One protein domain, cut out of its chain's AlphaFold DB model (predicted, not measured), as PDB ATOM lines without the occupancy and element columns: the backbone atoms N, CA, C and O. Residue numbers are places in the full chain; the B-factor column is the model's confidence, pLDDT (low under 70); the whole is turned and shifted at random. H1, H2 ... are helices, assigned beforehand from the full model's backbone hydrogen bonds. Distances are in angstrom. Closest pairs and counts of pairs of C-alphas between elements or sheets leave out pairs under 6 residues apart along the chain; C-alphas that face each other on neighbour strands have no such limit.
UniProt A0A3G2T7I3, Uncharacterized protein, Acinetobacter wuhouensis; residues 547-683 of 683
ATOM      1  N   TYR A 547       5.378 100.791  -9.534       89.12
ATOM      2  CA  TYR A 547       4.597  99.826  -8.745       89.12
ATOM      3  C   TYR A 547       3.600  99.031  -9.588       89.12
ATOM      4  O   TYR A 547       3.287  97.888  -9.258       89.12
ATOM      5  N   GLN A 548       3.097  99.621 -10.675       88.81
ATOM      6  CA  GLN A 548       2.202  98.922 -11.591       88.81
ATOM      7  C   GLN A 548       2.893  97.725 -12.248       88.81
ATOM      8  O   GLN A 548       2.253  96.688 -12.390       88.81
ATOM      9  N   ASP A 549       4.186  97.825 -12.565       91.44
ATOM     10  CA  ASP A 549       4.951  96.719 -13.148       91.44
ATOM     11  C   ASP A 549       5.115  95.573 -12.135       91.44
ATOM     12  O   ASP A 549       4.883  94.411 -12.467       91.44
ATOM     13  N   LEU A 550       5.379  95.888 -10.858       92.06
ATOM     14  CA  LEU A 550       5.406  94.888  -9.778       92.06
ATOM     15  C   LEU A 550       4.051  94.182  -9.609       92.06
ATOM     16  O   LEU A 550       3.983  92.965  -9.429       92.06
ATOM     17  N   ILE A 551       2.957  94.941  -9.703       91.62
ATOM     18  CA  ILE A 551       1.592  94.406  -9.659       91.62
ATOM     19  C   ILE A 551       1.303  93.527 -10.886       91.62
ATOM     20  O   ILE A 551       0.602  92.522 -10.756       91.62
ATOM     21  N   GLN A 552       1.812  93.871 -12.072       92.25
ATOM     22  CA  GLN A 552       1.666  93.035 -13.267       92.25
ATOM     23  C   GLN A 552       2.431  91.712 -13.132       92.25
ATOM     24  O   GLN A 552       1.845  90.665 -13.411       92.25
ATOM     25  N   LEU A 553       3.656  91.722 -12.593       92.50
ATOM     26  CA  LEU A 553       4.390  90.490 -12.276       92.50
ATOM     27  C   LEU A 553       3.612  89.597 -11.298       92.50
ATOM     28  O   LEU A 553       3.476  88.398 -11.529       92.50
ATOM     29  N   ALA A 554       3.007  90.182 -10.258       90.50
ATOM     30  CA  ALA A 554       2.168  89.447  -9.305       90.50
ATOM     31  C   ALA A 554       0.907  88.833  -9.952       90.50
ATOM     32  O   ALA A 554       0.371  87.830  -9.480       90.50
ATOM     33  N   LYS A 555       0.413  89.422 -11.051       88.19
ATOM     34  CA  LYS A 555      -0.718  88.893 -11.835       88.19
ATOM     35  C   LYS A 555      -0.316  87.781 -12.802       88.19
ATOM     36  O   LYS A 555      -1.221  87.099 -13.311       88.19
ATOM     37  N   SER A 556       0.975  87.625 -13.082       86.06
ATOM     38  CA  SER A 556       1.475  86.642 -14.035       86.06
ATOM     39  C   SER A 556       1.204  85.215 -13.568       86.06
ATOM     40  O   SER A 556       1.060  84.929 -12.377       86.06
ATOM     41  N   THR A 557       1.089  84.314 -14.539       79.75
ATOM     42  CA  THR A 557       0.951  82.868 -14.320       79.75
ATOM     43  C   THR A 557       2.247  82.098 -14.582       79.75
ATOM     44  O   THR A 557       2.233  80.862 -14.525       79.75
ATOM     45  N   ASP A 558       3.322  82.810 -14.916       83.81
ATOM     46  CA  ASP A 558       4.672  82.282 -15.079       83.81
ATOM     47  C   ASP A 558       5.413  82.318 -13.732       83.81
ATOM     48  O   ASP A 558       5.454  83.348 -13.057       83.81
ATOM     49  N   SER A 559       5.997  81.188 -13.330       81.94
ATOM     50  CA  SER A 559       6.809  81.096 -12.113       81.94
ATOM     51  C   SER A 559       8.069  81.958 -12.183       81.94
ATOM     52  O   SER A 559       8.515  82.456 -11.151       81.94
ATOM     53  N   ASN A 560       8.626  82.184 -13.378       87.50
ATOM     54  CA  ASN A 560       9.803  83.034 -13.556       87.50
ATOM     55  C   ASN A 560       9.518  84.490 -13.173       87.50
ATOM     56  O   ASN A 560      10.374  85.149 -12.582       87.50
ATOM     57  N   ASP A 561       8.295  84.968 -13.404       90.50
ATOM     58  CA  ASP A 561       7.880  86.328 -13.043       90.50
ATOM     59  C   ASP A 561       7.783  86.500 -11.529       90.50
ATOM     60  O   ASP A 561       8.096  87.562 -10.992       90.50
ATOM     61  N   TRP A 562       7.403  85.437 -10.820       90.12
ATOM     62  CA  TRP A 562       7.363  85.430  -9.361       90.12
ATOM     63  C   TRP A 562       8.771  85.367  -8.767       90.12
ATOM     64  O   TRP A 562       9.044  86.040  -7.771       90.12
ATOM     65  N   ILE A 563       9.685  84.616  -9.393       90.00
ATOM     66  CA  ILE A 563      11.109  84.599  -9.026       90.00
ATOM     67  C   ILE A 563      11.720  85.990  -9.233       90.00
ATOM     68  O   ILE A 563      12.386  86.503  -8.332       90.00
ATOM     69  N   LEU A 564      11.450  86.626 -10.376       92.19
ATOM     70  CA  LEU A 564      11.885  87.991 -10.666       92.19
ATOM     71  C   LEU A 564      11.334  88.977  -9.631       92.19
ATOM     72  O   LEU A 564      12.104  89.718  -9.024       92.19
ATOM     73  N   LEU A 565      10.024  88.950  -9.369       93.62
ATOM     74  CA  LEU A 565       9.389  89.818  -8.376       93.62
ATOM     75  C   LEU A 565      10.000  89.634  -6.980       93.62
ATOM     76  O   LEU A 565      10.275  90.614  -6.292       93.62
ATOM     77  N   THR A 566      10.270  88.389  -6.585       92.44
ATOM     78  CA  THR A 566      10.936  88.066  -5.315       92.44
ATOM     79  C   THR A 566      12.324  88.706  -5.239       92.44
ATOM     80  O   THR A 566      12.643  89.354  -4.240       92.44
ATOM     81  N   LYS A 567      13.143  88.575  -6.296       90.69
ATOM     82  CA  LYS A 567      14.469  89.212  -6.368       90.69
ATOM     83  C   LYS A 567      14.365  90.732  -6.281       90.69
ATOM     84  O   LYS A 567      15.049  91.336  -5.461       90.69
ATOM     85  N   LEU A 568      13.461  91.352  -7.040       90.69
ATOM     86  CA  LEU A 568      13.288  92.808  -7.049       90.69
ATOM     87  C   LEU A 568      12.873  93.359  -5.679       90.69
ATOM     88  O   LEU A 568      13.418  94.376  -5.248       90.69
ATOM     89  N   LEU A 569      11.957  92.682  -4.977       90.38
ATOM     90  CA  LEU A 569      11.533  93.058  -3.622       90.38
ATOM     91  C   LEU A 569      12.688  92.981  -2.613       90.38
ATOM     92  O   LEU A 569      12.809  93.860  -1.751       90.38
ATOM     93  N   ASN A 570      13.539  91.959  -2.725       87.56
ATOM     94  CA  ASN A 570      14.664  91.745  -1.816       87.56
ATOM     95  C   ASN A 570      15.845  92.682  -2.101       87.56
ATOM     96  O   ASN A 570      16.407  93.247  -1.166       87.56
ATOM     97  N   GLU A 571      16.213  92.857  -3.370       78.44
ATOM     98  CA  GLU A 571      17.461  93.517  -3.774       78.44
ATOM     99  C   GLU A 571      17.305  95.023  -4.013       78.44
ATOM    100  O   GLU A 571      18.272  95.768  -3.863       78.44
ATOM    101  N   THR A 572      16.101  95.503  -4.348       72.31
ATOM    102  CA  THR A 572      15.912  96.896  -4.780       72.31
ATOM    103  C   THR A 572      15.252  97.734  -3.682       72.31
ATOM    104  O   THR A 572      14.192  97.352  -3.165       72.31
ATOM    105  N   PRO A 573      15.820  98.886  -3.279       70.44
ATOM    106  CA  PRO A 573      15.128  99.812  -2.390       70.44
ATOM    107  C   PRO A 573      13.898 100.390  -3.107       70.44
ATOM    108  O   PRO A 573      14.013 101.001  -4.163       70.44
ATOM    109  N   LEU A 574      12.705 100.181  -2.540       77.31
ATOM    110  CA  LEU A 574      11.463 100.756  -3.059       77.31
ATOM    111  C   LEU A 574      11.220 102.095  -2.361       77.31
ATOM    112  O   LEU A 574      10.950 102.127  -1.161       77.31
ATOM    113  N   GLY A 575      11.333 103.196  -3.100       69.31
ATOM    114  CA  GLY A 575      11.071 104.538  -2.579       69.31
ATOM    115  C   GLY A 575       9.577 104.833  -2.521       69.31
ATOM    116  O   GLY A 575       9.062 105.460  -3.434       69.31
ATOM    117  N   PHE A 576       8.871 104.342  -1.497       82.25
ATOM    118  CA  PHE A 576       7.461 104.689  -1.257       82.25
ATOM    119  C   PHE A 576       7.321 106.135  -0.774       82.25
ATOM    120  O   PHE A 576       8.079 106.569   0.092       82.25
ATOM    121  N   ASN A 577       6.322 106.864  -1.281       81.50
ATOM    122  CA  ASN A 577       6.085 108.254  -0.872       81.50
ATOM    123  C   ASN A 577       5.595 108.350   0.580       81.50
ATOM    124  O   ASN A 577       5.877 109.329   1.268       81.50
ATOM    125  N   ASN A 578       4.834 107.353   1.045       86.75
ATOM    126  CA  ASN A 578       4.334 107.262   2.414       86.75
ATOM    127  C   ASN A 578       3.989 105.808   2.801       86.75
ATOM    128  O   ASN A 578       3.957 104.906   1.958       86.75
ATOM    129  N   TYR A 579       3.718 105.594   4.095       88.38
ATOM    130  CA  TYR A 579       3.389 104.280   4.659       88.38
ATOM    131  C   TYR A 579       2.096 103.674   4.086       88.38
ATOM    132  O   TYR A 579       2.012 102.457   3.927       88.38
ATOM    133  N   GLU A 580       1.104 104.503   3.748       88.06
ATOM    134  CA  GLU A 580      -0.174 104.049   3.180       88.06
ATOM    135  C   GLU A 580       0.011 103.480   1.772       88.06
ATOM    136  O   GLU A 580      -0.467 102.391   1.467       88.06
ATOM    137  N   GLN A 581       0.778 104.166   0.921       88.75
ATOM    138  CA  GLN A 581       1.098 103.700  -0.423       88.75
ATOM    139  C   GLN A 581       1.852 102.367  -0.378       88.75
ATOM    140  O   GLN A 581       1.557 101.470  -1.170       88.75
ATOM    141  N   ALA A 582       2.790 102.215   0.564       89.31
ATOM    142  CA  ALA A 582       3.495 100.956   0.776       89.31
ATOM    143  C   ALA A 582       2.528  99.820   1.144       89.31
ATOM    144  O   ALA A 582       2.589  98.748   0.540       89.31
ATOM    145  N   LEU A 583       1.603 100.063   2.080       91.12
ATOM    146  CA  LEU A 583       0.584  99.087   2.471       91.12
ATOM    147  C   LEU A 583      -0.310  98.701   1.284       91.12
ATOM    148  O   LEU A 583      -0.513  97.513   1.041       91.12
ATOM    149  N   VAL A 584      -0.797  99.673   0.507       90.88
ATOM    150  CA  VAL A 584      -1.679  99.425  -0.647       90.88
ATOM    151  C   VAL A 584      -0.980  98.588  -1.717       90.88
ATOM    152  O   VAL A 584      -1.531  97.591  -2.182       90.88
ATOM    153  N   VAL A 585       0.246  98.950  -2.104       90.81
ATOM    154  CA  VAL A 585       0.980  98.242  -3.164       90.81
ATOM    155  C   VAL A 585       1.356  96.828  -2.724       90.81
ATOM    156  O   VAL A 585       1.118  95.868  -3.459       90.81
ATOM    157  N   LEU A 586       1.926  96.676  -1.527       92.81
ATOM    158  CA  LEU A 586       2.414  95.380  -1.051       92.81
ATOM    159  C   LEU A 586       1.262  94.425  -0.713       92.81
ATOM    160  O   LEU A 586       1.331  93.238  -1.038       92.81
ATOM    161  N   SER A 587       0.165  94.928  -0.138       91.62
ATOM    162  CA  SER A 587      -1.036  94.113   0.063       91.62
ATOM    163  C   SER A 587      -1.666  93.702  -1.269       91.62
ATOM    164  O   SER A 587      -2.055  92.545  -1.413       91.62
ATOM    165  N   ALA A 588      -1.704  94.582  -2.278       91.94
ATOM    166  CA  ALA A 588      -2.190  94.230  -3.612       91.94
ATOM    167  C   ALA A 588      -1.365  93.098  -4.243       91.94
ATOM    168  O   ALA A 588      -1.949  92.163  -4.791       91.94
ATOM    169  N   ILE A 589      -0.034  93.141  -4.122       93.25
ATOM    170  CA  ILE A 589       0.850  92.056  -4.573       93.25
ATOM    171  C   ILE A 589       0.472  90.741  -3.881       93.25
ATOM    172  O   ILE A 589       0.173  89.765  -4.566       93.25
ATOM    173  N   LEU A 590       0.393  90.717  -2.544       92.19
ATOM    174  CA  LEU A 590       0.018  89.515  -1.783       92.19
ATOM    175  C   LEU A 590      -1.348  88.958  -2.209       92.19
ATOM    176  O   LEU A 590      -1.469  87.767  -2.508       92.19
ATOM    177  N   LYS A 591      -2.367  89.823  -2.287       90.19
ATOM    178  CA  LYS A 591      -3.735  89.466  -2.694       90.19
ATOM    179  C   LYS A 591      -3.750  88.816  -4.078       90.19
ATOM    180  O   LYS A 591      -4.381  87.773  -4.270       90.19
ATOM    181  N   LEU A 592      -3.056  89.418  -5.042       88.94
ATOM    182  CA  LEU A 592      -3.043  88.964  -6.433       88.94
ATOM    183  C   LEU A 592      -2.301  87.639  -6.594       88.94
ATOM    184  O   LEU A 592      -2.839  86.738  -7.240       88.94
ATOM    185  N   THR A 593      -1.141  87.491  -5.955       88.62
ATOM    186  CA  THR A 593      -0.358  86.250  -5.983       88.62
ATOM    187  C   THR A 593      -1.163  85.079  -5.409       88.62
ATOM    188  O   THR A 593      -1.270  84.029  -6.044       88.62
ATOM    189  N   LEU A 594      -1.816  85.272  -4.254       87.44
ATOM    190  CA  LEU A 594      -2.670  84.252  -3.630       87.44
ATOM    191  C   LEU A 594      -3.865  83.883  -4.523       87.44
ATOM    192  O   LEU A 594      -4.117  82.704  -4.778       87.44
ATOM    193  N   CYS A 595      -4.570  84.879  -5.067       83.12
ATOM    194  CA  CYS A 595      -5.684  84.642  -5.989       83.12
ATOM    195  C   CYS A 595      -5.251  83.876  -7.249       83.12
ATOM    196  O   CYS A 595      -6.003  83.049  -7.773       83.12
ATOM    197  N   LYS A 596      -4.053  84.157  -7.771       83.00
ATOM    198  CA  LYS A 596      -3.521  83.519  -8.981       83.00
ATOM    199  C   LYS A 596      -3.052  82.093  -8.738       83.00
ATOM    200  O   LYS A 596      -3.325  81.240  -9.582       83.00
ATOM    201  N   TYR A 597      -2.447  81.823  -7.584       82.81
ATOM    202  CA  TYR A 597      -2.088  80.470  -7.166       82.81
ATOM    203  C   TYR A 597      -3.301  79.525  -7.198       82.81
ATOM    204  O   TYR A 597      -3.239  78.451  -7.801       82.81
ATOM    205  N   LEU A 598      -4.443  79.983  -6.665       79.00
ATOM    206  CA  LEU A 598      -5.695  79.220  -6.685       79.00
ATOM    207  C   LEU A 598      -6.187  78.942  -8.114       79.00
ATOM    208  O   LEU A 598      -6.560  77.815  -8.430       79.00
ATOM    209  N   LYS A 599      -6.165  79.950  -8.998       75.12
ATOM    210  CA  LYS A 599      -6.653  79.819 -10.385       75.12
ATOM    211  C   LYS A 599      -5.861  78.819 -11.230       75.12
ATOM    212  O   LYS A 599      -6.409  78.301 -12.198       75.12
ATOM    213  N   LYS A 600      -4.595  78.553 -10.898       69.69
ATOM    214  CA  LYS A 600      -3.752  77.586 -11.617       69.69
ATOM    215  C   LYS A 600      -3.807  76.169 -11.037       69.69
ATOM    216  O   LYS A 600      -2.950  75.361 -11.381       69.69
ATOM    217  N   ASN A 601      -4.779  75.855 -10.176       66.62
ATOM    218  CA  ASN A 601      -4.905  74.548  -9.522       66.62
ATOM    219  C   ASN A 601      -3.596  74.086  -8.847       66.62
ATOM    220  O   ASN A 601      -3.263  72.905  -8.897       66.62
ATOM    221  N   ASN A 602      -2.829  75.008  -8.248       64.62
ATOM    222  CA  ASN A 602      -1.555  74.713  -7.572       64.62
ATOM    223  C   ASN A 602      -0.448  74.136  -8.480       64.62
ATOM    224  O   ASN A 602       0.470  73.485  -7.994       64.62
ATOM    225  N   LEU A 603      -0.499  74.380  -9.795       63.06
ATOM    226  CA  LEU A 603       0.581  74.000 -10.720       63.06
ATOM    227  C   LEU A 603       1.874  74.814 -10.522       63.06
ATOM    228  O   LEU A 603       2.887  74.514 -11.145       63.06
ATOM    229  N   ILE A 604       1.835  75.867  -9.703       68.62
ATOM    230  CA  ILE A 604       3.015  76.645  -9.321       68.62
ATOM    231  C   ILE A 604       3.614  76.010  -8.068       68.62
ATOM    232  O   ILE A 604       2.883  75.664  -7.143       68.62
ATOM    233  N   GLU A 605       4.938  75.883  -8.014       77.00
ATOM    234  CA  GLU A 605       5.610  75.338  -6.838       77.00
ATOM    235  C   GLU A 605       5.294  76.153  -5.580       77.00
ATOM    236  O   GLU A 605       5.521  77.365  -5.524       77.00
ATOM    237  N   ILE A 606       4.836  75.467  -4.528       81.56
ATOM    238  CA  ILE A 606       4.473  76.092  -3.249       81.56
ATOM    239  C   ILE A 606       5.642  76.879  -2.634       81.56
ATOM    240  O   ILE A 606       5.427  77.908  -2.002       81.56
ATOM    241  N   LYS A 607       6.882  76.447  -2.900       84.25
ATOM    242  CA  LYS A 607       8.112  77.112  -2.452       84.25
ATOM    243  C   LYS A 607       8.325  78.470  -3.128       84.25
ATOM    244  O   LYS A 607       8.785  79.411  -2.490       84.25
ATOM    245  N   SER A 608       7.966  78.596  -4.406       82.94
ATOM    246  CA  SER A 608       8.029  79.878  -5.122       82.94
ATOM    247  C   SER A 608       7.006  80.872  -4.568       82.94
ATOM    248  O   SER A 608       7.318  82.049  -4.398       82.94
ATOM    249  N   LEU A 609       5.807  80.387  -4.222       86.75
ATOM    250  CA  LEU A 609       4.782  81.185  -3.544       86.75
ATOM    251  C   LEU A 609       5.244  81.646  -2.152       86.75
ATOM    252  O   LEU A 609       5.126  82.826  -1.830       86.75
ATOM    253  N   GLU A 610       5.777  80.727  -1.346       89.69
ATOM    254  CA  GLU A 610       6.299  81.001  -0.003       89.69
ATOM    255  C   GLU A 610       7.387  82.083  -0.033       89.69
ATOM    256  O   GLU A 610       7.273  83.100   0.653       89.69
ATOM    257  N   ASN A 611       8.395  81.915  -0.898       90.50
ATOM    258  CA  ASN A 611       9.496  82.866  -1.050       90.50
ATOM    259  C   ASN A 611       9.002  84.276  -1.405       90.50
ATOM    260  O   ASN A 611       9.475  85.259  -0.830       90.50
ATOM    261  N   LEU A 612       8.036  84.380  -2.323       91.44
ATOM    262  CA  LEU A 612       7.464  85.659  -2.731       91.44
ATOM    263  C   LEU A 612       6.667  86.315  -1.595       91.44
ATOM    264  O   LEU A 612       6.808  87.516  -1.352       91.44
ATOM    265  N   ILE A 613       5.860  85.537  -0.866       92.12
ATOM    266  CA  ILE A 613       5.116  86.032   0.299       92.12
ATOM    267  C   ILE A 613       6.091  86.548   1.361       92.12
ATOM    268  O   ILE A 613       5.917  87.663   1.850       92.12
ATOM    269  N   PHE A 614       7.148  85.799   1.678       93.75
ATOM    270  CA  PHE A 614       8.144  86.214   2.668       93.75
ATOM    271  C   PHE A 614       8.915  87.461   2.234       93.75
ATOM    272  O   PHE A 614       9.093  88.367   3.048       93.75
ATOM    273  N   ALA A 615       9.320  87.558   0.965       92.19
ATOM    274  CA  ALA A 615       9.951  88.764   0.426       92.19
ATOM    275  C   ALA A 615       9.028  89.987   0.548       92.19
ATOM    276  O   ALA A 615       9.448  91.056   0.997       92.19
ATOM    277  N   CYS A 616       7.742  89.823   0.230       93.00
ATOM    278  CA  CYS A 616       6.758  90.893   0.342       93.00
ATOM    279  C   CYS A 616       6.505  91.302   1.803       93.00
ATOM    280  O   CYS A 616       6.476  92.496   2.106       93.00
ATOM    281  N   ILE A 617       6.386  90.343   2.730       92.75
ATOM    282  CA  ILE A 617       6.237  90.624   4.168       92.75
ATOM    283  C   ILE A 617       7.486  91.322   4.712       92.75
ATOM    284  O   ILE A 617       7.362  92.332   5.401       92.75
ATOM    285  N   ASN A 618       8.690  90.860   4.362       91.62
ATOM    286  CA  ASN A 618       9.938  91.533   4.734       91.62
ATOM    287  C   ASN A 618       9.927  93.000   4.293       91.62
ATOM    288  O   ASN A 618      10.276  93.890   5.073       91.62
ATOM    289  N   LYS A 619       9.461  93.270   3.068       90.19
ATOM    290  CA  LYS A 619       9.348  94.637   2.557       90.19
ATOM    291  C   LYS A 619       8.297  95.456   3.300       90.19
ATOM    292  O   LYS A 619       8.548  96.623   3.607       90.19
ATOM    293  N   CYS A 620       7.173  94.843   3.667       90.25
ATOM    294  CA  CYS A 620       6.159  95.458   4.523       90.25
ATOM    295  C   CYS A 620       6.747  95.867   5.877       90.25
ATOM    296  O   CYS A 620       6.528  96.984   6.340       90.25
ATOM    297  N   MET A 621       7.556  94.993   6.485       89.69
ATOM    298  CA  MET A 621       8.178  95.265   7.781       89.69
ATOM    299  C   MET A 621       9.134  96.453   7.715       89.69
ATOM    300  O   MET A 621       9.324  97.118   8.727       89.69
ATOM    301  N   GLN A 622       9.725  96.741   6.556       87.88
ATOM    302  CA  GLN A 622      10.611  97.891   6.353       87.88
ATOM    303  C   GLN A 622       9.848  99.180   6.017       87.88
ATOM    304  O   GLN A 622      10.316 100.262   6.361       87.88
ATOM    305  N   SER A 623       8.688  99.065   5.364       87.12
ATOM    306  CA  SER A 623       8.084 100.176   4.613       87.12
ATOM    307  C   SER A 623       6.734 100.658   5.146       87.12
ATOM    308  O   SER A 623       6.192 101.599   4.584       87.12
ATOM    309  N   ILE A 624       6.173 100.026   6.183       88.94
ATOM    310  CA  ILE A 624       4.839 100.336   6.735       88.94
ATOM    311  C   ILE A 624       4.961 100.892   8.161       88.94
ATOM    312  O   ILE A 624       5.886 100.552   8.906       88.94
ATOM    313  N   SER A 625       4.020 101.754   8.548       86.56
ATOM    314  CA  SER A 625       3.943 102.345   9.883       86.56
ATOM    315  C   SER A 625       3.609 101.303  10.950       86.56
ATOM    316  O   SER A 625       2.704 100.493  10.786       86.56
ATOM    317  N   GLY A 626       4.302 101.366  12.082       85.81
ATOM    318  CA  GLY A 626       4.026 100.540  13.257       85.81
ATOM    319  C   GLY A 626       5.196 100.596  14.229       85.81
ATOM    320  O   GLY A 626       6.354 100.656  13.795       85.81
ATOM    321  N   LYS A 627       4.903 100.620  15.531       87.00
ATOM    322  CA  LYS A 627       5.928 100.743  16.575       87.00
ATOM    323  C   LYS A 627       6.769  99.470  16.651       87.00
ATOM    324  O   LYS A 627       7.994  99.555  16.693       87.00
ATOM    325  N   PHE A 628       6.110  98.319  16.599       89.88
ATOM    326  CA  PHE A 628       6.738  97.005  16.556       89.88
ATOM    327  C   PHE A 628       6.539  96.337  15.191       89.88
ATOM    328  O   PHE A 628       5.697  96.754  14.391       89.88
ATOM    329  N   ARG A 629       7.331  95.298  14.895       89.81
ATOM    330  CA  ARG A 629       7.165  94.518  13.653       89.81
ATOM    331  C   ARG A 629       5.821  93.791  13.651       89.81
ATOM    332  O   ARG A 629       5.170  93.703  12.619       89.81
ATOM    333  N   GLU A 630       5.380  93.357  14.821       92.62
ATOM    334  CA  GLU A 630       4.086  92.735  15.062       92.62
ATOM    335  C   GLU A 630       2.915  93.654  14.689       92.62
ATOM    336  O   GLU A 630       1.976  93.188  14.050       92.62
ATOM    337  N   ASP A 631       2.995  94.960  14.989       91.44
ATOM    338  CA  ASP A 631       1.968  95.937  14.588       91.44
ATOM    339  C   ASP A 631       1.847  96.032  13.062       91.44
ATOM    340  O   ASP A 631       0.749  96.039  12.498       91.44
ATOM    341  N   ARG A 632       2.999  96.096  12.384       92.19
ATOM    342  CA  ARG A 632       3.074  96.180  10.918       92.19
ATOM    343  C   ARG A 632       2.514  94.907  10.292       92.19
ATOM    344  O   ARG A 632       1.764  94.981   9.323       92.19
ATOM    345  N   LEU A 633       2.859  93.747  10.855       92.62
ATOM    346  CA  LEU A 633       2.395  92.455  10.366       92.62
ATOM    347  C   LEU A 633       0.882  92.310  10.550       92.62
ATOM    348  O   LEU A 633       0.205  91.959   9.590       92.62
ATOM    349  N   ALA A 634       0.342  92.657  11.721       91.50
ATOM    350  CA  ALA A 634      -1.099  92.659  11.975       91.50
ATOM    351  C   ALA A 634      -1.861  93.538  10.966       91.50
ATOM    352  O   ALA A 634      -2.860  93.101  10.401       91.50
ATOM    353  N   THR A 635      -1.338  94.733  10.666       91.38
ATOM    354  CA  THR A 635      -1.935  95.664   9.690       91.38
ATOM    355  C   THR A 635      -2.005  95.057   8.283       91.38
ATOM    356  O   THR A 635      -3.051  95.085   7.640       91.38
ATOM    357  N   VAL A 636      -0.911  94.450   7.808       91.75
ATOM    358  CA  VAL A 636      -0.873  93.784   6.492       91.75
ATOM    359  C   VAL A 636      -1.804  92.577   6.450       91.75
ATOM    360  O   VAL A 636      -2.454  92.337   5.433       91.75
ATOM    361  N   ILE A 637      -1.864  91.809   7.539       91.00
ATOM    362  CA  ILE A 637      -2.720  90.630   7.643       91.00
ATOM    363  C   ILE A 637      -4.186  91.023   7.461       91.00
ATOM    364  O   ILE A 637      -4.851  90.430   6.614       91.00
ATOM    365  N   VAL A 638      -4.668  92.023   8.203       89.94
ATOM    366  CA  VAL A 638      -6.058  92.498   8.094       89.94
ATOM    367  C   VAL A 638      -6.359  92.949   6.669       89.94
ATOM    368  O   VAL A 638      -7.312  92.464   6.064       89.94
ATOM    369  N   GLU A 639      -5.477  93.768   6.093       89.88
ATOM    370  CA  GLU A 639      -5.645  94.293   4.741       89.88
ATOM    371  C   GLU A 639      -5.765  93.175   3.687       89.88
ATOM    372  O   GLU A 639      -6.551  93.285   2.747       89.88
ATOM    373  N   VAL A 640      -5.004  92.080   3.815       90.56
ATOM    374  CA  VAL A 640      -5.002  90.962   2.852       90.56
ATOM    375  C   VAL A 640      -6.141  89.968   3.095       90.56
ATOM    376  O   VAL A 640      -6.715  89.459   2.128       90.56
ATOM    377  N   ILE A 641      -6.479  89.690   4.359       87.12
ATOM    378  CA  ILE A 641      -7.427  88.638   4.759       87.12
ATOM    379  C   ILE A 641      -8.801  88.828   4.111       87.12
ATOM    380  O   ILE A 641      -9.368  87.855   3.603       87.12
ATOM    381  N   ASP A 642      -9.317  90.054   4.062       79.44
ATOM    382  CA  ASP A 642     -10.651  90.325   3.509       79.44
ATOM    383  C   ASP A 642     -10.773  89.927   2.038       79.44
ATOM    384  O   ASP A 642     -11.829  89.503   1.573       79.44
ATOM    385  N   SER A 643      -9.657  89.967   1.311       76.62
ATOM    386  CA  SER A 643      -9.611  89.598  -0.101       76.62
ATOM    387  C   SER A 643      -9.472  88.096  -0.341       76.62
ATOM    388  O   SER A 643      -9.610  87.679  -1.482       76.62
ATOM    389  N   ILE A 644      -9.185  87.278   0.678       82.56
ATOM    390  CA  ILE A 644      -8.947  85.826   0.529       82.56
ATOM    391  C   ILE A 644      -9.906  84.956   1.350       82.56
ATOM    392  O   ILE A 644      -9.962  83.746   1.134       82.56
ATOM    393  N   ARG A 645     -10.704  85.553   2.248       78.81
ATOM    394  CA  ARG A 645     -11.695  84.856   3.094       78.81
ATOM    395  C   ARG A 645     -12.710  84.017   2.321       78.81
ATOM    396  O   ARG A 645     -13.249  83.067   2.879       78.81
ATOM    397  N   PHE A 646     -12.945  84.321   1.044       79.44
ATOM    398  CA  PHE A 646     -13.838  83.537   0.189       79.44
ATOM    399  C   PHE A 646     -13.344  82.094  -0.056       79.44
ATOM    400  O   PHE A 646     -14.126  81.254  -0.494       79.44
ATOM    401  N   SER A 647     -12.063  81.794   0.199       83.00
ATOM    402  CA  SER A 647     -11.470  80.465   0.029       83.00
ATOM    403  C   SER A 647     -10.807  79.994   1.324       83.00
ATOM    404  O   SER A 647      -9.735  80.467   1.700       83.00
ATOM    405  N   GLU A 648     -11.408  78.991   1.975       84.38
ATOM    406  CA  GLU A 648     -10.856  78.381   3.194       84.38
ATOM    407  C   GLU A 648      -9.446  77.807   2.962       84.38
ATOM    408  O   GLU A 648      -8.582  77.867   3.838       84.38
ATOM    409  N   TYR A 649      -9.188  77.296   1.755       84.06
ATOM    410  CA  TYR A 649      -7.881  76.783   1.356       84.06
ATOM    411  C   TYR A 649      -6.812  77.883   1.308       84.06
ATOM    412  O   TYR A 649      -5.762  77.736   1.935       84.06
ATOM    413  N   LEU A 650      -7.081  79.000   0.615       82.81
ATOM    414  CA  LEU A 650      -6.141  80.126   0.553       82.81
ATOM    415  C   LEU A 650      -5.903  80.741   1.927       82.81
ATOM    416  O   LEU A 650      -4.762  81.049   2.264       82.81
ATOM    417  N   PHE A 651      -6.962  80.875   2.726       86.19
ATOM    418  CA  PHE A 651      -6.857  81.378   4.088       86.19
ATOM    419  C   PHE A 651      -5.927  80.502   4.938       86.19
ATOM    420  O   PHE A 651      -5.001  81.019   5.559       86.19
ATOM    421  N   LYS A 652      -6.096  79.171   4.908       87.06
ATOM    422  CA  LYS A 652      -5.216  78.239   5.636       87.06
ATOM    423  C   LYS A 652      -3.766  78.315   5.167       87.06
ATOM    424  O   LYS A 652      -2.873  78.336   6.007       87.06
ATOM    425  N   ILE A 653      -3.525  78.371   3.856       87.25
ATOM    426  CA  ILE A 653      -2.165  78.487   3.308       87.25
ATOM    427  C   ILE A 653      -1.505  79.788   3.750       87.25
ATOM    428  O   ILE A 653      -0.385  79.765   4.253       87.25
ATOM    429  N   PHE A 654      -2.202  80.912   3.593       89.25
ATOM    430  CA  PHE A 654      -1.669  82.214   3.967       89.25
ATOM    431  C   PHE A 654      -1.366  82.278   5.467       89.25
ATOM    432  O   PHE A 654      -0.257  82.644   5.845       89.25
ATOM    433  N   CYS A 655      -2.288  81.826   6.321       88.06
ATOM    434  CA  CYS A 655      -2.068  81.741   7.766       88.06
ATOM    435  C   CYS A 655      -0.908  80.805   8.137       88.06
ATOM    436  O   CYS A 655      -0.145  81.122   9.047       88.06
ATOM    437  N   ASN A 656      -0.734  79.683   7.429       90.50
ATOM    438  CA  ASN A 656       0.397  78.783   7.654       90.50
ATOM    439  C   ASN A 656       1.735  79.470   7.332       90.50
ATOM    440  O   ASN A 656       2.648  79.436   8.154       90.50
ATOM    441  N   PHE A 657       1.832  80.158   6.189       91.94
ATOM    442  CA  PHE A 657       3.026  80.932   5.842       91.94
ATOM    443  C   PHE A 657       3.290  82.064   6.837       91.94
ATOM    444  O   PHE A 657       4.428  82.252   7.259       91.94
ATOM    445  N   LEU A 658       2.260  82.789   7.275       91.44
ATOM    446  CA  LEU A 658       2.401  83.824   8.301       91.44
ATOM    447  C   LEU A 658       2.908  83.252   9.629       91.44
ATOM    448  O   LEU A 658       3.786  83.847  10.251       91.44
ATOM    449  N   GLY A 659       2.398  82.089  10.040       89.94
ATOM    450  CA  GLY A 659       2.863  81.379  11.230       89.94
ATOM    451  C   GLY A 659       4.332  80.972  11.114       89.94
ATOM    452  O   GLY A 659       5.120  81.259  12.012       89.94
ATOM    453  N   GLN A 660       4.725  80.376   9.985       92.12
ATOM    454  CA  GLN A 660       6.120  80.022   9.701       92.12
ATOM    455  C   GLN A 660       7.036  81.252   9.709       92.12
ATOM    456  O   GLN A 660       8.089  81.228  10.344       92.12
ATOM    457  N   TYR A 661       6.611  82.345   9.071       93.56
ATOM    458  CA  TYR A 661       7.349  83.604   9.051       93.56
ATOM    459  C   TYR A 661       7.518  84.192  10.457       93.56
ATOM    460  O   TYR A 661       8.624  84.595  10.827       93.56
ATOM    461  N   ALA A 662       6.443  84.228  11.252       92.12
ATOM    462  CA  ALA A 662       6.459  84.754  12.613       92.12
ATOM    463  C   ALA A 662       7.380  83.937  13.528       92.12
ATOM    464  O   ALA A 662       8.196  84.520  14.239       92.12
ATOM    465  N   VAL A 663       7.314  82.603  13.455       91.44
ATOM    466  CA  VAL A 663       8.215  81.709  14.200       91.44
ATOM    467  C   VAL A 663       9.666  81.909  13.761       91.44
ATOM    468  O   VAL A 663      10.535  82.100  14.608       91.44
ATOM    469  N   GLY A 664       9.932  81.925  12.451       90.25
ATOM    470  CA  GLY A 664      11.283  82.085  11.904       90.25
ATOM    471  C   GLY A 664      11.937  83.433  12.234       90.25
ATOM    472  O   GLY A 664      13.160  83.518  12.299       90.25
ATOM    473  N   ASN A 665      11.135  84.472  12.485       91.19
ATOM    474  CA  ASN A 665      11.601  85.812  12.857       91.19
ATOM    475  C   ASN A 665      11.403  86.142  14.349       91.19
ATOM    476  O   ASN A 665      11.577  87.300  14.730       91.19
ATOM    477  N   PHE A 666      11.061  85.153  15.185       92.25
ATOM    478  CA  PHE A 666      10.852  85.299  16.634       92.25
ATOM    479  C   PHE A 666       9.815  86.374  17.026       92.25
ATOM    480  O   PHE A 666       9.976  87.060  18.034       92.25
ATOM    481  N   LEU A 667       8.749  86.527  16.234       92.56
ATOM    482  CA  LEU A 667       7.673  87.485  16.498       92.56
ATOM    483  C   LEU A 667       6.663  86.938  17.517       92.56
ATOM    484  O   LEU A 667       6.356  85.743  17.532       92.56
ATOM    485  N   ASN A 668       6.088  87.817  18.342       93.50
ATOM    486  CA  ASN A 668       5.081  87.414  19.325       93.50
ATOM    487  C   ASN A 668       3.702  87.189  18.672       93.50
ATOM    488  O   ASN A 668       2.930  88.124  18.474       93.50
ATOM    489  N   ILE A 669       3.372  85.924  18.387       90.94
ATOM    490  CA  ILE A 669       2.103  85.519  17.754       90.94
ATOM    491  C   ILE A 669       0.877  85.929  18.583       90.94
ATOM    492  O   ILE A 669      -0.119  86.367  18.013       90.94
ATOM    493  N   ALA A 670       0.938  85.821  19.916       91.56
ATOM    494  CA  ALA A 670      -0.183  86.205  20.775       91.56
ATOM    495  C   ALA A 670      -0.480  87.706  20.653       91.56
ATOM    496  O   ALA A 670      -1.635  88.097  20.507       91.56
ATOM    497  N   TYR A 671       0.573  88.525  20.619       92.62
ATOM    498  CA  TYR A 671       0.449  89.965  20.418       92.62
ATOM    499  C   TYR A 671      -0.042  90.317  19.006       92.62
ATOM    500  O   TYR A 671      -0.895  91.184  18.857       92.62
ATOM    501  N   ILE A 672       0.426  89.618  17.963       91.50
ATOM    502  CA  ILE A 672      -0.084  89.808  16.591       91.50
ATOM    503  C   ILE A 672      -1.598  89.559  16.536       91.50
ATOM    504  O   ILE A 672      -2.323  90.376  15.973       91.50
ATOM    505  N   ASN A 673      -2.081  88.472  17.145       90.44
ATOM    506  CA  ASN A 673      -3.509  88.141  17.171       90.44
ATOM    507  C   ASN A 673      -4.337  89.199  17.916       90.44
ATOM    508  O   ASN A 673      -5.363  89.631  17.399       90.44
ATOM    509  N   GLU A 674      -3.864  89.669  19.074       92.56
ATOM    510  CA  GLU A 674      -4.503  90.764  19.821       92.56
ATOM    511  C   GLU A 674      -4.611  92.036  18.963       92.56
ATOM    512  O   GLU A 674      -5.661  92.674  18.897       92.56
ATOM    513  N   ARG A 675      -3.538  92.399  18.245       90.88
ATOM    514  CA  ARG A 675      -3.543  93.570  17.359       90.88
ATOM    515  C   ARG A 675      -4.486  93.400  16.172       90.88
ATOM    516  O   ARG A 675      -5.139  94.371  15.805       90.88
ATOM    517  N   ILE A 676      -4.589  92.201  15.597       89.38
ATOM    518  CA  ILE A 676      -5.561  91.905  14.533       89.38
ATOM    519  C   ILE A 676      -6.990  92.123  15.042       89.38
ATOM    520  O   ILE A 676      -7.757  92.802  14.367       89.38
ATOM    521  N   GLU A 677      -7.342  91.607  16.225       88.56
ATOM    522  CA  GLU A 677      -8.680  91.789  16.809       88.56
ATOM    523  C   GLU A 677      -9.021  93.265  17.028       88.56
ATOM    524  O   GLU A 677     -10.127  93.694  16.708       88.56
ATOM    525  N   ILE A 678      -8.067  94.059  17.523       87.88
ATOM    526  CA  ILE A 678      -8.258  95.503  17.714       87.88
ATOM    527  C   ILE A 678      -8.520  96.194  16.370       87.88
ATOM    528  O   ILE A 678      -9.518  96.892  16.232       87.88
ATOM    529  N   ILE A 679      -7.665  95.962  15.367       85.94
ATOM    530  CA  ILE A 679      -7.783  96.615  14.053       85.94
ATOM    531  C   ILE A 679      -9.091  96.213  13.359       85.94
ATOM    532  O   ILE A 679      -9.740  97.051  12.749       85.94
ATOM    533  N   MET A 680      -9.503  94.951  13.470       81.94
ATOM    534  CA  MET A 680     -10.748  94.460  12.875       81.94
ATOM    535  C   MET A 680     -12.022  94.997  13.540       81.94
ATOM    536  O   MET A 680     -13.068  94.967  12.904       81.94
ATOM    537  N   ASN A 681     -11.956  95.436  14.801       77.00
ATOM    538  CA  ASN A 681     -13.090  96.033  15.514       77.00
ATOM    539  C   ASN A 681     -13.194  97.557  15.303       77.00
ATOM    540  O   ASN A 681     -14.243  98.131  15.589       77.00
ATOM    541  N   ASP A 682     -12.118  98.194  14.830       59.34
ATOM    542  CA  ASP A 682     -12.038  99.630  14.525       59.34
ATOM    543  C   ASP A 682     -12.400  99.969  13.054       59.34
ATOM    544  O   ASP A 682     -12.489 101.150  12.707       59.34
ATOM    545  N   VAL A 683     -12.607  98.957  12.197       53.00
ATOM    546  CA  VAL A 683     -13.041  99.048  10.780       53.00
ATOM    547  C   VAL A 683     -14.512  98.668  10.664       53.00
ATOM    548  O   VAL A 683     -15.243  99.374   9.928       53.00
TER     549      VAL A 683
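Overview. This is residues 547 to 683 of the 683 residues of an uncharacterized protein of Acinetobacter wuhouensis (UniProt A0A3G2T7I3). Helices are stacked in pairs: the long hairpin of H3 and H4 makes the core, the shorter hairpin of H1 and H2 packs on one side of it, and H5 and H6, running opposite ways, cross its other side. H7 packs across H5 at the far end of the stack. The printed part has 137 residues with seven named helices, H1 to H7 in order along the chain, and no named strand; the class is all helix. The whole is compact, with a radius of gyration of the C-alphas of 14.1 A and spans of 37 by 35 by 28 A.

Along the chain. H1, residues 547 to 555, begins at C-alpha 547 at (4.597, 99.826, -8.745). H2 follows with residues 559 to 571. H3, residues 579 to 599, is 30.4 A long from first to last C-alpha, and its C-alpha 579 is at (3.389, 104.280, 4.659). H4, residues 606 to 623, measures 25.6 A. H5 holds residues 629 to 641, and H6, residues 648 to 664, measures 24.1 A. H7, residues 669 to 681, ends at C-alpha 681 at (-13.090, 96.033, 15.514).

Arrangement. H3 and H4 are the hub, touching four helices each. They form a hairpin at a shallow tilt of 9 degrees, with the closest C-alphas, of Ala 582 and Ser 623, 6.0 A apart. H1 touches H3 at a shallow tilt of 18 degrees, the same way, closest at the C-alphas of Ala 554 and Thr 593, 5.3 A. H2 touches H4 at a shallow tilt of 27 degrees, the same way, closest at the C-alphas of Thr 566 and Leu 612, 5.0 A. H1 and H2 form a hairpin at a tilt of 36 degrees, only just steep. H5, with residues 636 to 640 alone, touches H3 at a steep tilt of 50 degrees, closest at the C-alphas of Ser 587 and Val 640, 5.8 A. H6 and H4 only just touch, with 3 pairs of C-alphas within 8 A, the closest being Glu 610 and Phe 657 at 6.7 A. H7 touches H5 at a steep tilt of 52 degrees, closest at the C-alphas of Ala 634 and Ile 676, 5.2 A; H7 and H4 are apart. In H1 to H7 every O i to N i+4 pair is within hydrogen-bond range.

Size, cuts and confidence. The C-alphas farthest apart, of Asn 560 and Asp 682, are 39.3 A from each other. The printed part has no cut and no long link, and it ends at the chain's last residue, 683. The mean pLDDT of the printed part is 86.7; residue 575, residues 600 to 604 and residues 682 to 683 are under 70.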